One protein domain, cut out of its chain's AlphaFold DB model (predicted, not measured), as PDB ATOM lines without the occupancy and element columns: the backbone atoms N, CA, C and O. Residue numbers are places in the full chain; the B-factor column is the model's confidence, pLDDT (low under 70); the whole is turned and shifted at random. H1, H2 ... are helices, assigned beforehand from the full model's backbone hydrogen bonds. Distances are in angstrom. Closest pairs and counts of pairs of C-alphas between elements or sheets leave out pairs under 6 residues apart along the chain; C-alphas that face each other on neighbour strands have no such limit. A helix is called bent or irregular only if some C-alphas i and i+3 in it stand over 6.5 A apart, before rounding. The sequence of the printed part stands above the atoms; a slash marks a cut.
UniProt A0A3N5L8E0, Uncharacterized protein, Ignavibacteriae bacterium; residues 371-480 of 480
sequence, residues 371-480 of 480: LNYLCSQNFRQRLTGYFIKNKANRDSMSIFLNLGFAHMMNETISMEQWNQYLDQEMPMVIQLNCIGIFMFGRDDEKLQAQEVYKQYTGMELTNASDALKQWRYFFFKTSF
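AT A GLANCE: This is residues 371 to 480 of the 480 residues of an uncharacterized protein of Ignavibacteriae bacterium (UniProt A0A3N5L8E0). A long bent helix, H4, joins two groups: H5 and H6 pack along its arm H4b, while its arm H4a and helices H2 and H3 make a looser group with few contacts. Short H1 packs on H4b. The printed part has 110 residues with six named helices, H1 to H6 in order; it is all helix and compact, radius of gyration of the C-alphas 14.5 A, spans 39 by 31 by 23 A.

IN THESE COORDINATES: H1, residues 371 to 374, begins at C-alpha 371 (-35.774, -26.787, 41.813). H2 is residues 377 to 390, 19.9 A; H3, 394 to 403. H4, 415 to 440, assigned as one helix by its hydrogen bonds, is bent, with C-alphas 424 and 427 7.0 A apart: H4a is 415 to 424, H4b 427 to 440, 20.2 A. H5 is 443 to 457, 21.0 A; H6, 464 to 476, ends at C-alpha 476 (-57.532, -30.803, 32.160).

HOW THE PARTS SIT: H4b and H5 form a helical hairpin at 29 degrees, closest C-alphas Cys 434 and Ala 449, 4.5 A. H6 touches H4b, closest C-alphas Ile 435 and Ala 464, 5.5 A. Every O i to N i+4 pair is within hydrogen-bond range in H2, H4a, H4b, H5 and H6; H3 has 3 of 6.

THE WHOLE: The printed part has no cut. The link H3 to H4 is long; pLDDT is under 70 at residues 406 to 412 and 476 to 480.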
ATOM      1  N   LEU A 371     -34.439 -27.318  41.533       93.25
ATOM      2  CA  LEU A 371     -35.774 -26.787  41.813       93.25
ATOM      3  C   LEU A 371     -35.750 -25.255  41.961       93.25
ATOM      4  O   LEU A 371     -36.560 -24.554  41.361       93.25
ATOM      5  N   ASN A 372     -34.764 -24.699  42.667       91.38
ATOM      6  CA  ASN A 372     -34.604 -23.242  42.746       91.38
ATOM      7  C   ASN A 372     -34.232 -22.625  41.391       91.38
ATOM      8  O   ASN A 372     -34.674 -21.520  41.067       91.38
ATOM      9  N   TYR A 373     -33.435 -23.326  40.579       92.12
ATOM     10  CA  TYR A 373     -33.139 -22.892  39.216       92.12
ATOM     11  C   TYR A 373     -34.402 -22.847  38.348       92.12
ATOM     12  O   TYR A 373     -34.595 -21.853  37.646       92.12
ATOM     13  N   LEU A 374     -35.289 -23.845  38.442       93.12
ATOM     14  CA  LEU A 374     -36.591 -23.867  37.762       93.12
ATOM     15  C   LEU A 374     -37.430 -22.622  38.094       93.12
ATOM     16  O   LEU A 374     -38.033 -22.015  37.208       93.12
ATOM     17  N   CYS A 375     -37.406 -22.189  39.356       91.12
ATOM     18  CA  CYS A 375     -38.103 -20.992  39.832       91.12
ATOM     19  C   CYS A 375     -37.444 -19.663  39.400       91.12
ATOM     20  O   CYS A 375     -38.003 -18.588  39.628       91.12
ATOM     21  N   SER A 376     -36.255 -19.694  38.792       91.94
ATOM     22  CA  SER A 376     -35.462 -18.493  38.510       91.94
ATOM     23  C   SER A 376     -35.866 -17.763  37.220       91.94
ATOM     24  O   SER A 376     -36.309 -18.353  36.233       91.94
ATOM     25  N   GLN A 377     -35.602 -16.451  37.177       91.12
ATOM     26  CA  GLN A 377     -35.738 -15.651  35.949       91.12
ATOM     27  C   GLN A 377     -34.801 -16.126  34.828       91.12
ATOM     28  O   GLN A 377     -35.151 -16.055  33.651       91.12
ATOM     29  N   ASN A 378     -33.634 -16.672  35.182       91.00
ATOM     30  CA  ASN A 378     -32.680 -17.209  34.212       91.00
ATOM     31  C   ASN A 378     -33.263 -18.404  33.453       91.00
ATOM     32  O   ASN A 378     -33.095 -18.505  32.236       91.00
ATOM     33  N   PHE A 379     -33.968 -19.301  34.149       91.31
ATOM     34  CA  PHE A 379     -34.640 -20.419  33.496       91.31
ATOM     35  C   PHE A 379     -35.770 -19.937  32.579       91.31
ATOM     36  O   PHE A 379     -35.840 -20.356  31.425       91.31
ATOM     37  N   ARG A 380     -36.585 -18.974  33.032       90.75
ATOM     38  CA  ARG A 380     -37.651 -18.362  32.216       90.75
ATOM     39  C   ARG A 380     -37.122 -17.753  30.917       90.75
ATOM     40  O   ARG A 380     -37.612 -18.083  29.841       90.75
ATOM     41  N   GLN A 381     -36.078 -16.925  30.988       89.75
ATOM     42  CA  GLN A 381     -35.443 -16.330  29.802       89.75
ATOM     43  C   GLN A 381     -34.948 -17.394  28.821       89.75
ATOM     44  O   GLN A 381     -35.072 -17.260  27.602       89.75
ATOM     45  N   ARG A 382     -34.400 -18.479  29.359       88.75
ATOM     46  CA  ARG A 382     -33.885 -19.582  28.565       88.75
ATOM     47  C   ARG A 382     -34.990 -20.373  27.878       88.75
ATOM     48  O   ARG A 382     -34.842 -20.711  26.703       88.75
ATOM     49  N   LEU A 383     -36.087 -20.626  28.579       89.25
ATOM     50  CA  LEU A 383     -37.261 -21.275  28.018       89.25
ATOM     51  C   LEU A 383     -37.874 -20.420  26.898       89.25
ATOM     52  O   LEU A 383     -38.168 -20.939  25.823       89.25
ATOM     53  N   THR A 384     -37.933 -19.098  27.084       88.06
ATOM     54  CA  THR A 384     -38.317 -18.138  26.038       88.06
ATOM     55  C   THR A 384     -37.393 -18.203  24.822       88.06
ATOM     56  O   THR A 384     -37.865 -18.277  23.687       88.06
ATOM     57  N   GLY A 385     -36.074 -18.243  25.025       87.94
ATOM     58  CA  GLY A 385     -35.116 -18.419  23.930       87.94
ATOM     59  C   GLY A 385     -35.307 -19.744  23.182       87.94
ATOM     60  O   GLY A 385     -35.241 -19.781  21.950       87.94
ATOM     61  N   TYR A 386     -35.594 -20.829  23.910       87.31
ATOM     62  CA  TYR A 386     -35.892 -22.130  23.316       87.31
ATOM     63  C   TYR A 386     -37.189 -22.097  22.500       87.31
ATOM     64  O   TYR A 386     -37.185 -22.569  21.362       87.31
ATOM     65  N   PHE A 387     -38.257 -21.495  23.032       86.00
ATOM     66  CA  PHE A 387     -39.527 -21.304  22.332       86.00
ATOM     67  C   PHE A 387     -39.333 -20.552  21.011       86.00
ATOM     68  O   PHE A 387     -39.691 -21.064  19.953       86.00
ATOM     69  N   ILE A 388     -38.681 -19.383  21.042       84.62
ATOM     70  CA  ILE A 388     -38.436 -18.558  19.846       84.62
ATOM     71  C   ILE A 388     -37.751 -19.369  18.744       84.62
ATOM     72  O   ILE A 388     -38.142 -19.290  17.579       84.62
ATOM     73  N   LYS A 389     -36.739 -20.161  19.116       85.69
ATOM     74  CA  LYS A 389     -35.956 -20.961  18.174       85.69
ATOM     75  C   LYS A 389     -36.731 -22.158  17.613       85.69
ATOM     76  O   LYS A 389     -36.425 -22.598  16.509       85.69
ATOM     77  N   ASN A 390     -37.696 -22.696  18.361       84.69
ATOM     78  CA  ASN A 390     -38.299 -24.000  18.077       84.69
ATOM     79  C   ASN A 390     -39.814 -23.990  17.848       84.69
ATOM     80  O   ASN A 390     -40.352 -25.045  17.536       84.69
ATOM     81  N   LYS A 391     -40.506 -22.850  17.934       80.25
ATOM     82  CA  LYS A 391     -41.977 -22.770  17.817       80.25
ATOM     83  C   LYS A 391     -42.579 -23.354  16.528       80.25
ATOM     84  O   LYS A 391     -43.767 -23.631  16.488       80.25
ATOM     85  N   ALA A 392     -41.775 -23.542  15.478       78.69
ATOM     86  CA  ALA A 392     -42.190 -24.186  14.228       78.69
ATOM     87  C   ALA A 392     -41.916 -25.707  14.183       78.69
ATOM     88  O   ALA A 392     -42.341 -26.378  13.247       78.69
ATOM     89  N   ASN A 393     -41.193 -26.259  15.160       81.69
ATOM     90  CA  ASN A 393     -40.797 -27.663  15.221       81.69
ATOM     91  C   ASN A 393     -41.591 -28.388  16.319       81.69
ATOM     92  O   ASN A 393     -41.252 -28.295  17.499       81.69
ATOM     93  N   ARG A 394     -42.619 -29.145  15.917       75.38
ATOM     94  CA  ARG A 394     -43.499 -29.887  16.836       75.38
ATOM     95  C   ARG A 394     -42.737 -30.841  17.767       75.38
ATOM     96  O   ARG A 394     -43.012 -30.851  18.963       75.38
ATOM     97  N   ASP A 395     -41.721 -31.547  17.275       75.38
ATOM     98  CA  ASP A 395     -40.916 -32.485  18.080       75.38
ATOM     99  C   ASP A 395     -40.046 -31.768  19.120       75.38
ATOM    100  O   ASP A 395     -39.698 -32.302  20.176       75.38
ATOM    101  N   SER A 396     -39.645 -30.532  18.834       78.06
ATOM    102  CA  SER A 396     -38.982 -29.682  19.820       78.06
ATOM    103  C   SER A 396     -39.963 -29.124  20.846       78.06
ATOM    104  O   SER A 396     -39.548 -28.888  21.983       78.06
ATOM    105  N   MET A 397     -41.229 -28.937  20.467       82.06
ATOM    106  CA  MET A 397     -42.284 -28.409  21.332       82.06
ATOM    107  C   MET A 397     -42.828 -29.434  22.339       82.06
ATOM    108  O   MET A 397     -43.339 -29.025  23.379       82.06
ATOM    109  N   SER A 398     -42.627 -30.739  22.122       80.69
ATOM    110  CA  SER A 398     -42.990 -31.786  23.097       80.69
ATOM    111  C   SER A 398     -42.259 -31.675  24.444       80.69
ATOM    112  O   SER A 398     -42.740 -32.206  25.444       80.69
ATOM    113  N   ILE A 399     -41.138 -30.940  24.511       85.44
ATOM    114  CA  ILE A 399     -40.477 -30.601  25.784       85.44
ATOM    115  C   ILE A 399     -41.439 -29.853  26.707       85.44
ATOM    116  O   ILE A 399     -41.471 -30.122  27.901       85.44
ATOM    117  N   PHE A 400     -42.207 -28.902  26.171       87.06
ATOM    118  CA  PHE A 400     -43.115 -28.101  26.987       87.06
ATOM    119  C   PHE A 400     -44.213 -28.973  27.587       87.06
ATOM    120  O   PHE A 400     -44.510 -28.830  28.766       87.06
ATOM    121  N   LEU A 401     -44.737 -29.930  26.819       83.88
ATOM    122  CA  LEU A 401     -45.678 -30.908  27.351       83.88
ATOM    123  C   LEU A 401     -45.053 -31.691  28.513       83.88
ATOM    124  O   LEU A 401     -45.627 -31.715  29.588       83.88
ATOM    125  N   ASN A 402     -43.839 -32.225  28.344       87.56
ATOM    126  CA  ASN A 402     -43.148 -32.971  29.404       87.56
ATOM    127  C   ASN A 402     -42.794 -32.128  30.641       87.56
ATOM    128  O   ASN A 402     -42.715 -32.658  31.743       87.56
ATOM    129  N   LEU A 403     -42.595 -30.818  30.478       88.69
ATOM    130  CA  LEU A 403     -42.428 -29.886  31.596       88.69
ATOM    131  C   LEU A 403     -43.751 -29.584  32.324       88.69
ATOM    132  O   LEU A 403     -43.709 -29.027  33.418       88.69
ATOM    133  N   GLY A 404     -44.904 -29.928  31.742       87.56
ATOM    134  CA  GLY A 404     -46.230 -29.701  32.322       87.56
ATOM    135  C   GLY A 404     -47.015 -28.531  31.722       87.56
ATOM    136  O   GLY A 404     -47.951 -28.057  32.354       87.56
ATOM    137  N   PHE A 405     -46.657 -28.036  30.531       85.31
ATOM    138  CA  PHE A 405     -47.438 -27.003  29.833       85.31
ATOM    139  C   PHE A 405     -48.586 -27.629  29.029       85.31
ATOM    140  O   PHE A 405     -48.350 -28.371  28.072       85.31
ATOM    141  N   ALA A 406     -49.828 -27.263  29.350       67.88
ATOM    142  CA  ALA A 406     -51.023 -27.903  28.792       67.88
ATOM    143  C   ALA A 406     -51.381 -27.468  27.351       67.88
ATOM    144  O   ALA A 406     -51.943 -28.248  26.583       67.88
ATOM    145  N   HIS A 407     -51.064 -26.229  26.953       63.84
ATOM    146  CA  HIS A 407     -51.700 -25.571  25.791       63.84
ATOM    147  C   HIS A 407     -50.787 -25.316  24.573       63.84
ATOM    148  O   HIS A 407     -51.153 -24.601  23.644       63.84
ATOM    149  N   MET A 408     -49.596 -25.909  24.534       62.53
ATOM    150  CA  MET A 408     -48.513 -25.449  23.648       62.53
ATOM    151  C   MET A 408     -48.433 -26.102  22.256       62.53
ATOM    152  O   MET A 408     -47.565 -25.733  21.466       62.53
ATOM    153  N   MET A 409     -49.291 -27.076  21.931       56.44
ATOM    154  CA  MET A 409     -49.054 -27.940  20.759       56.44
ATOM    155  C   MET A 409     -49.764 -27.515  19.461       56.44
ATOM    156  O   MET A 409     -49.343 -27.958  18.392       56.44
ATOM    157  N   ASN A 410     -50.783 -26.642  19.514       54.69
ATOM    158  CA  ASN A 410     -51.695 -26.449  18.373       54.69
ATOM    159  C   ASN A 410     -51.881 -25.005  17.871       54.69
ATOM    160  O   ASN A 410     -52.533 -24.825  16.842       54.69
ATOM    161  N   GLU A 411     -51.300 -23.985  18.510       59.53
ATOM    162  CA  GLU A 411     -51.550 -22.582  18.141       59.53
ATOM    163  C   GLU A 411     -50.276 -21.800  17.802       59.53
ATOM    164  O   GLU A 411     -49.197 -22.023  18.354       59.53
ATOM    165  N   THR A 412     -50.396 -20.851  16.868       67.50
ATOM    166  CA  THR A 412     -49.304 -19.920  16.551       67.50
ATOM    167  C   THR A 412     -49.308 -18.803  17.590       67.50
ATOM    168  O   THR A 412     -50.029 -17.821  17.451       67.50
ATOM    169  N   ILE A 413     -48.516 -18.966  18.647       72.94
ATOM    170  CA  ILE A 413     -48.467 -18.028  19.777       72.94
ATOM    171  C   ILE A 413     -47.475 -16.887  19.467       72.94
ATOM    172  O   ILE A 413     -46.331 -17.122  19.055       72.94
ATOM    173  N   SER A 414     -47.903 -15.630  19.635       80.62
ATOM    174  CA  SER A 414     -47.027 -14.447  19.554       80.62
ATOM    175  C   SER A 414     -46.108 -14.327  20.779       80.62
ATOM    176  O   SER A 414     -46.311 -14.990  21.790       80.62
ATOM    177  N   MET A 415     -45.087 -13.464  20.732       80.81
ATOM    178  CA  MET A 415     -44.176 -13.301  21.878       80.81
ATOM    179  C   MET A 415     -44.836 -12.700  23.121       80.81
ATOM    180  O   MET A 415     -44.471 -13.055  24.237       80.81
ATOM    181  N   GLU A 416     -45.794 -11.799  22.931       82.00
ATOM    182  CA  GLU A 416     -46.546 -11.202  24.034       82.00
ATOM    183  C   GLU A 416     -47.435 -12.250  24.706       82.00
ATOM    184  O   GLU A 416     -47.370 -12.431  25.921       82.00
ATOM    185  N   GLN A 417     -48.162 -13.027  23.896       83.75
ATOM    186  CA  GLN A 417     -48.949 -14.157  24.382       83.75
ATOM    187  C   GLN A 417     -48.060 -15.185  25.091       83.75
ATOM    188  O   GLN A 417     -48.425 -15.656  26.159       83.75
ATOM    189  N   TRP A 418     -46.872 -15.493  24.558       84.88
ATOM    190  CA  TRP A 418     -45.932 -16.425  25.188       84.88
ATOM    191  C   TRP A 418     -45.534 -16.001  26.605       84.88
ATOM    192  O   TRP A 418     -45.556 -16.829  27.508       84.88
ATOM    193  N   ASN A 419     -45.193 -14.728  26.824       84.00
ATOM    194  CA  ASN A 419     -44.825 -14.261  28.163       84.00
ATOM    195  C   ASN A 419     -46.004 -14.364  29.139       84.00
ATOM    196  O   ASN A 419     -45.821 -14.804  30.271       84.00
ATOM    197  N   GLN A 420     -47.212 -14.027  28.680       84.44
ATOM    198  CA  GLN A 420     -48.423 -14.192  29.476       84.44
ATOM    199  C   GLN A 420     -48.680 -15.669  29.822       84.44
ATOM    200  O   GLN A 420     -48.923 -15.983  30.986       84.44
ATOM    201  N   TYR A 421     -48.577 -16.573  28.843       84.44
ATOM    202  CA  TYR A 421     -48.700 -18.017  29.064       84.44
ATOM    203  C   TYR A 421     -47.651 -18.522  30.051       84.44
ATOM    204  O   TYR A 421     -47.974 -19.266  30.970       84.44
ATOM    205  N   LEU A 422     -46.400 -18.094  29.898       86.88
ATOM    206  CA  LEU A 422     -45.316 -18.485  30.787       86.88
ATOM    207  C   LEU A 422     -45.615 -18.076  32.236       86.88
ATOM    208  O   LEU A 422     -45.435 -18.874  33.149       86.88
ATOM    209  N   ASP A 423     -46.104 -16.861  32.469       86.31
ATOM    210  CA  ASP A 423     -46.448 -16.414  33.820       86.31
ATOM    211  C   ASP A 423     -47.617 -17.189  34.433       86.31
ATOM    212  O   ASP A 423     -47.590 -17.475  35.631       86.31
ATOM    213  N   GLN A 424     -48.601 -17.570  33.617       86.94
ATOM    214  CA  GLN A 424     -49.775 -18.327  34.051       86.94
ATOM    215  C   GLN A 424     -49.464 -19.805  34.334       86.94
ATOM    216  O   GLN A 424     -49.942 -20.352  35.325       86.94
ATOM    217  N   GLU A 425     -48.639 -20.441  33.501       87.75
ATOM    218  CA  GLU A 425     -48.393 -21.892  33.526       87.75
ATOM    219  C   GLU A 425     -47.180 -22.283  34.393       87.75
ATOM    220  O   GLU A 425     -47.118 -23.391  34.921       87.75
ATOM    221  N   MET A 426     -46.206 -21.389  34.610       90.62
ATOM    222  CA  MET A 426     -45.004 -21.718  35.399       90.62
ATOM    223  C   MET A 426     -45.277 -22.214  36.828       90.62
ATOM    224  O   MET A 426     -44.584 -23.140  37.248       90.62
ATOM    225  N   PRO A 427     -46.250 -21.675  37.595       90.38
ATOM    226  CA  PRO A 427     -46.637 -22.259  38.884       90.38
ATOM    227  C   PRO A 427     -46.929 -23.764  38.829       90.38
ATOM    228  O   PRO A 427     -46.787 -24.463  39.824       90.38
ATOM    229  N   MET A 428     -47.316 -24.263  37.663       88.56
ATOM    230  CA  MET A 428     -47.898 -25.584  37.451       88.56
ATOM    231  C   MET A 428     -46.841 -26.564  36.993       88.56
ATOM    232  O   MET A 428     -46.764 -27.671  37.514       88.56
ATOM    233  N   VAL A 429     -45.941 -26.087  36.135       92.44
ATOM    234  CA  VAL A 429     -44.636 -26.702  35.879       92.44
ATOM    235  C   VAL A 429     -43.883 -26.921  37.194       92.44
ATOM    236  O   VAL A 429     -43.331 -27.996  37.426       92.44
ATOM    237  N   ILE A 430     -43.879 -25.916  38.080       94.69
ATOM    238  CA  ILE A 430     -43.229 -26.002  39.395       94.69
ATOM    239  C   ILE A 430     -43.926 -27.040  40.280       94.69
ATOM    240  O   ILE A 430     -43.246 -27.889  40.848       94.69
ATOM    241  N   GLN A 431     -45.261 -27.028  40.363       94.62
ATOM    242  CA  GLN A 431     -46.016 -28.029  41.127       94.62
ATOM    243  C   GLN A 431     -45.750 -29.459  40.645       94.62
ATOM    244  O   GLN A 431     -45.447 -30.320  41.470       94.62
ATOM    245  N   LEU A 432     -45.797 -29.705  39.333       94.50
ATOM    246  CA  LEU A 432     -45.499 -31.015  38.748       94.50
ATOM    247  C   LEU A 432     -44.074 -31.472  39.092       94.50
ATOM    248  O   LEU A 432     -43.856 -32.625  39.466       94.50
ATOM    249  N   ASN A 433     -43.108 -30.552  39.038       95.88
ATOM    250  CA  ASN A 433     -41.733 -30.827  39.444       95.88
ATOM    251  C   ASN A 433     -41.618 -31.165  40.930       95.88
ATOM    252  O   ASN A 433     -40.945 -32.135  41.270       95.88
ATOM    253  N   CYS A 434     -42.297 -30.431  41.811       97.31
ATOM    254  CA  CYS A 434     -42.347 -30.766  43.231       97.31
ATOM    255  C   CYS A 434     -42.922 -32.171  43.460       97.31
ATOM    256  O   CYS A 434     -42.363 -32.927  44.249       97.31
ATOM    257  N   ILE A 435     -43.994 -32.538  42.750       96.44
ATOM    258  CA  ILE A 435     -44.604 -33.872  42.828       96.44
ATOM    259  C   ILE A 435     -43.599 -34.951  42.398       96.44
ATOM    260  O   ILE A 435     -43.364 -35.895  43.152       96.44
ATOM    261  N   GLY A 436     -42.950 -34.794  41.239       95.12
ATOM    262  CA  GLY A 436     -41.939 -35.742  40.756       95.12
ATOM    263  C   GLY A 436     -40.730 -35.866  41.694       95.12
ATOM    264  O   GLY A 436     -40.309 -36.972  42.035       95.12
ATOM    265  N   ILE A 437     -40.203 -34.740  42.194       95.38
ATOM    266  CA  ILE A 437     -39.119 -34.729  43.190       95.38
ATOM    267  C   ILE A 437     -39.565 -35.438  44.472       95.38
ATOM    268  O   ILE A 437     -38.799 -36.207  45.047       95.38
ATOM    269  N   PHE A 438     -40.807 -35.241  44.911       95.25
ATOM    270  CA  PHE A 438     -41.324 -35.919  46.093       95.25
ATOM    271  C   PHE A 438     -41.405 -37.443  45.907       95.25
ATOM    272  O   PHE A 438     -41.108 -38.191  46.841       95.25
ATOM    273  N   MET A 439     -41.718 -37.914  44.694       92.81
ATOM    274  CA  MET A 439     -41.745 -39.343  44.361       92.81
ATOM    275  C   MET A 439     -40.349 -39.982  44.346       92.81
ATOM    276  O   MET A 439     -40.164 -41.056  44.919       92.81
ATOM    277  N   PHE A 440     -39.364 -39.355  43.697       90.31
ATOM    278  CA  PHE A 440     -38.090 -40.024  43.375       90.31
ATOM    279  C   PHE A 440     -36.828 -39.144  43.444       90.31
ATOM    280  O   PHE A 440     -35.736 -39.563  43.039       90.31
ATOM    281  N   GLY A 441     -36.950 -37.929  43.969       91.19
ATOM    282  CA  GLY A 441     -35.817 -37.071  44.300       91.19
ATOM    283  C   GLY A 441     -35.031 -37.570  45.513       91.19
ATOM    284  O   GLY A 441     -35.346 -38.593  46.126       91.19
ATOM    285  N   ARG A 442     -33.972 -36.844  45.861       90.12
ATOM    286  CA  ARG A 442     -33.183 -37.095  47.076       90.12
ATOM    287  C   ARG A 442     -33.907 -36.582  48.310       90.12
ATOM    288  O   ARG A 442     -34.758 -35.711  48.199       90.12
ATOM    289  N   ASP A 443     -33.550 -37.079  49.489       91.75
ATOM    290  CA  ASP A 443     -34.233 -36.698  50.731       91.75
ATOM    291  C   ASP A 443     -34.196 -35.183  51.000       91.75
ATOM    292  O   ASP A 443     -35.197 -34.603  51.413       91.75
ATOM    293  N   ASP A 444     -33.079 -34.516  50.701       92.81
ATOM    294  CA  ASP A 444     -32.949 -33.060  50.806       92.81
ATOM    295  C   ASP A 444     -33.786 -32.312  49.755       92.81
ATOM    296  O   ASP A 444     -34.418 -31.301  50.068       92.81
ATOM    297  N   GLU A 445     -33.845 -32.827  48.525       94.56
ATOM    298  CA  GLU A 445     -34.692 -32.278  47.459       94.56
ATOM    299  C   GLU A 445     -36.184 -32.464  47.768       94.56
ATOM    300  O   GLU A 445     -36.980 -31.571  47.487       94.56
ATOM    301  N   LYS A 446     -36.576 -33.587  48.384       95.12
ATOM    302  CA  LYS A 446     -37.959 -33.868  48.798       95.12
ATOM    303  C   LYS A 446     -38.453 -32.841  49.812       95.12
ATOM    304  O   LYS A 446     -39.547 -32.313  49.638       95.12
ATOM    305  N   LEU A 447     -37.644 -32.518  50.824       94.81
ATOM    306  CA  LEU A 447     -37.988 -31.496  51.821       94.81
ATOM    307  C   LEU A 447     -38.209 -30.127  51.165       94.81
ATOM    308  O   LEU A 447     -39.212 -29.463  51.419       94.81
ATOM    309  N   GLN A 448     -37.321 -29.736  50.251       94.88
ATOM    310  CA  GLN A 448     -37.458 -28.481  49.507       94.88
ATOM    311  C   GLN A 448     -38.685 -28.488  48.588       94.88
ATOM    312  O   GLN A 448     -39.403 -27.494  48.503       94.88
ATOM    313  N   ALA A 449     -38.956 -29.610  47.918       96.94
ATOM    314  CA  ALA A 449     -40.134 -29.765  47.078       96.94
ATOM    315  C   ALA A 449     -41.428 -29.582  47.875       96.94
ATOM    316  O   ALA A 449     -42.339 -28.927  47.373       96.94
ATOM    317  N   GLN A 450     -41.498 -30.082  49.112       96.94
ATOM    318  CA  GLN A 450     -42.641 -29.858  50.002       96.94
ATOM    319  C   GLN A 450     -42.810 -28.374  50.359       96.94
ATOM    320  O   GLN A 450     -43.917 -27.844  50.255       96.94
ATOM    321  N   GLU A 451     -41.724 -27.686  50.725       95.81
ATOM    322  CA  GLU A 451     -41.750 -26.253  51.050       95.81
ATOM    323  C   GLU A 451     -42.224 -25.405  49.861       95.81
ATOM    324  O   GLU A 451     -43.135 -24.583  49.998       95.81
ATOM    325  N   VAL A 452     -41.653 -25.643  48.676       96.19
ATOM    326  CA  VAL A 452     -42.025 -24.939  47.442       96.19
ATOM    327  C   VAL A 452     -43.462 -25.273  47.041       96.19
ATOM    328  O   VAL A 452     -44.235 -24.370  46.723       96.19
ATOM    329  N   TYR A 453     -43.875 -26.540  47.111       95.75
ATOM    330  CA  TYR A 453     -45.250 -26.936  46.797       95.75
ATOM    331  C   TYR A 453     -46.259 -26.204  47.685       95.75
ATOM    332  O   TYR A 453     -47.237 -25.641  47.185       95.75
ATOM    333  N   LYS A 454     -45.991 -26.135  48.995       95.31
ATOM    334  CA  LYS A 454     -46.828 -25.411  49.956       95.31
ATOM    335  C   LYS A 454     -46.881 -23.916  49.672       95.31
ATOM    336  O   LYS A 454     -47.947 -23.316  49.794       95.31
ATOM    337  N   GLN A 455     -45.770 -23.309  49.258       93.94
ATOM    338  CA  GLN A 455     -45.741 -21.899  48.866       93.94
ATOM    339  C   GLN A 455     -46.673 -21.607  47.679       93.94
ATOM    340  O   GLN A 455     -47.330 -20.567  47.668       93.94
ATOM    341  N   TYR A 456     -46.735 -22.504  46.690       89.31
ATOM    342  CA  TYR A 456     -47.524 -22.300  45.471       89.31
ATOM    343  C   TYR A 456     -48.994 -22.716  45.596       89.31
ATOM    344  O   TYR A 456     -49.847 -22.108  44.954       89.31
ATOM    345  N   THR A 457     -49.297 -23.735  46.401       89.38
ATOM    346  CA  THR A 457     -50.652 -24.311  46.502       89.38
ATOM    347  C   THR A 457     -51.372 -23.969  47.804       89.38
ATOM    348  O   THR A 457     -52.592 -24.086  47.886       89.38
ATOM    349  N   GLY A 458     -50.633 -23.575  48.846       91.81
ATOM    350  CA  GLY A 458     -51.143 -23.470  50.213       91.81
ATOM    351  C   GLY A 458     -51.390 -24.822  50.898       91.81
ATOM    352  O   GLY A 458     -51.877 -24.837  52.028       91.81
ATOM    353  N   MET A 459     -51.066 -25.944  50.247       92.38
ATOM    354  CA  MET A 459     -51.321 -27.303  50.729       92.38
ATOM    355  C   MET A 459     -50.020 -28.048  51.042       92.38
ATOM    356  O   MET A 459     -48.982 -27.799  50.436       92.38
ATOM    357  N   GLU A 460     -50.078 -28.986  51.983       94.31
ATOM    358  CA  GLU A 460     -48.957 -29.886  52.271       94.31
ATOM    359  C   GLU A 460     -48.874 -30.996  51.218       94.31
ATOM    360  O   GLU A 460     -49.878 -31.641  50.908       94.31
ATOM    361  N   LEU A 461     -47.668 -31.271  50.717       94.25
ATOM    362  CA  LEU A 461     -47.418 -32.418  49.847       94.25
ATOM    363  C   LEU A 461     -47.127 -33.658  50.700       94.25
ATOM    364  O   LEU A 461     -46.002 -33.871  51.159       94.25
ATOM    365  N   THR A 462     -48.166 -34.455  50.942       92.62
ATOM    366  CA  THR A 462     -48.101 -35.673  51.772       92.62
ATOM    367  C   THR A 462     -48.275 -36.958  50.968       92.62
ATOM    368  O   THR A 462     -47.704 -37.984  51.332       92.62
ATOM    369  N   ASN A 463     -49.019 -36.903  49.862       92.25
ATOM    370  CA  ASN A 463     -49.206 -38.007  48.929       92.25
ATOM    371  C   ASN A 463     -48.994 -37.512  47.494       92.25
ATOM    372  O   ASN A 463     -49.751 -36.680  46.997       92.25
ATOM    373  N   ALA A 464     -47.963 -38.037  46.834       92.75
ATOM    374  CA  ALA A 464     -47.613 -37.641  45.475       92.75
ATOM    375  C   ALA A 464     -48.649 -38.086  44.430       92.75
ATOM    376  O   ALA A 464     -48.901 -37.340  43.490       92.75
ATOM    377  N   SER A 465     -49.242 -39.277  44.602       92.38
ATOM    378  CA  SER A 465     -50.270 -39.803  43.690       92.38
ATOM    379  C   SER A 465     -51.493 -38.886  43.727       92.38
ATOM    380  O   SER A 465     -51.862 -38.314  42.707       92.38
ATOM    381  N   ASP A 466     -52.033 -38.606  44.918       91.62
ATOM    382  CA  ASP A 466     -53.194 -37.716  45.066       91.62
ATOM    383  C   ASP A 466     -52.913 -36.289  44.570       91.62
ATOM    384  O   ASP A 466     -53.761 -35.679  43.919       91.62
ATOM    385  N   ALA A 467     -51.718 -35.753  44.840       93.75
ATOM    386  CA  ALA A 467     -51.324 -34.433  44.357       93.75
ATOM    387  C   ALA A 467     -51.257 -34.376  42.823       93.75
ATOM    388  O   ALA A 467     -51.692 -33.390  42.229       93.75
ATOM    389  N   LEU A 468     -50.774 -35.436  42.165       93.25
ATOM    390  CA  LEU A 468     -50.728 -35.511  40.706       93.25
ATOM    391  C   LEU A 468     -52.130 -35.577  40.086       93.25
ATOM    392  O   LEU A 468     -52.410 -34.879  39.110       93.25
ATOM    393  N   LYS A 469     -53.031 -36.350  40.696       90.38
ATOM    394  CA  LYS A 469     -54.450 -36.434  40.314       90.38
ATOM    395  C   LYS A 469     -55.140 -35.073  40.418       90.38
ATOM    396  O   LYS A 469     -55.819 -34.630  39.491       90.38
ATOM    397  N   GLN A 470     -54.902 -34.355  41.516       89.19
ATOM    398  CA  GLN A 470     -55.412 -32.994  41.716       89.19
ATOM    399  C   GLN A 470     -54.830 -31.997  40.713       89.19
ATOM    400  O   GLN A 470     -55.576 -31.183  40.162       89.19
ATOM    401  N   TRP A 471     -53.523 -32.076  40.448       90.00
ATOM    402  CA  TRP A 471     -52.861 -31.254  39.440       90.00
ATOM    403  C   TRP A 471     -53.526 -31.452  38.071       90.00
ATOM    404  O   TRP A 471     -53.979 -30.482  37.462       90.00
ATOM    405  N   ARG A 472     -53.727 -32.702  37.634       87.12
ATOM    406  CA  ARG A 472     -54.436 -32.992  36.376       87.12
ATOM    407  C   ARG A 472     -55.868 -32.471  36.365       87.12
ATOM    408  O   ARG A 472     -56.296 -31.906  35.358       87.12
ATOM    409  N   TYR A 473     -56.605 -32.624  37.464       83.31
ATOM    410  CA  TYR A 473     -57.978 -32.127  37.559       83.31
ATOM    411  C   TYR A 473     -58.064 -30.623  37.352       83.31
ATOM    412  O   TYR A 473     -58.942 -30.148  36.634       83.31
ATOM    413  N   PHE A 474     -57.138 -29.873  37.939       78.44
ATOM    414  CA  PHE A 474     -57.108 -28.429  37.784       78.44
ATOM    415  C   PHE A 474     -56.865 -28.008  36.320       78.44
ATOM    416  O   PHE A 474     -57.555 -27.113  35.833       78.44
ATOM    417  N   PHE A 475     -55.951 -28.678  35.604       70.75
ATOM    418  CA  PHE A 475     -55.573 -28.315  34.225       70.75
ATOM    419  C   PHE A 475     -56.528 -28.825  33.161       70.75
ATOM    420  O   PHE A 475     -56.965 -28.086  32.280       70.75
ATOM    421  N   PHE A 476     -56.852 -30.104  33.239       69.62
ATOM    422  CA  PHE A 476     -57.532 -30.803  32.160       69.62
ATOM    423  C   PHE A 476     -59.005 -31.047  32.486       69.62
ATOM    424  O   PHE A 476     -59.739 -31.561  31.646       69.62
ATOM    425  N   LYS A 477     -59.463 -30.648  33.686       67.44
ATOM    426  CA  LYS A 477     -60.784 -31.003  34.237       67.44
ATOM    427  C   LYS A 477     -60.990 -32.517  34.298       67.44
ATOM    428  O   LYS A 477     -62.114 -33.001  34.215       67.44
ATOM    429  N   THR A 478     -59.896 -33.256  34.466       60.44
ATOM    430  CA  THR A 478     -59.872 -34.719  34.556       60.44
ATOM    431  C   THR A 478     -59.584 -35.122  35.996       60.44
ATOM    432  O   THR A 478     -58.470 -34.926  36.473       60.44
ATOM    433  N   SER A 479     -60.582 -35.628  36.723       43.56
ATOM    434  CA  SER A 479     -60.504 -35.828  38.184       43.56
ATOM    435  C   SER A 479     -59.743 -37.077  38.617       43.56
ATOM    436  O   SER A 479     -59.952 -37.552  39.731       43.56
ATOM    437  N   PHE A 480     -58.952 -37.656  37.724       52.06
ATOM    438  CA  PHE A 480     -58.437 -38.992  37.931       52.06
ATOM    439  C   PHE A 480     -57.103 -39.036  38.631       52.06
ATOM    440  O   PHE A 480     -56.142 -38.376  38.143       52.06
TER     441      PHE A 480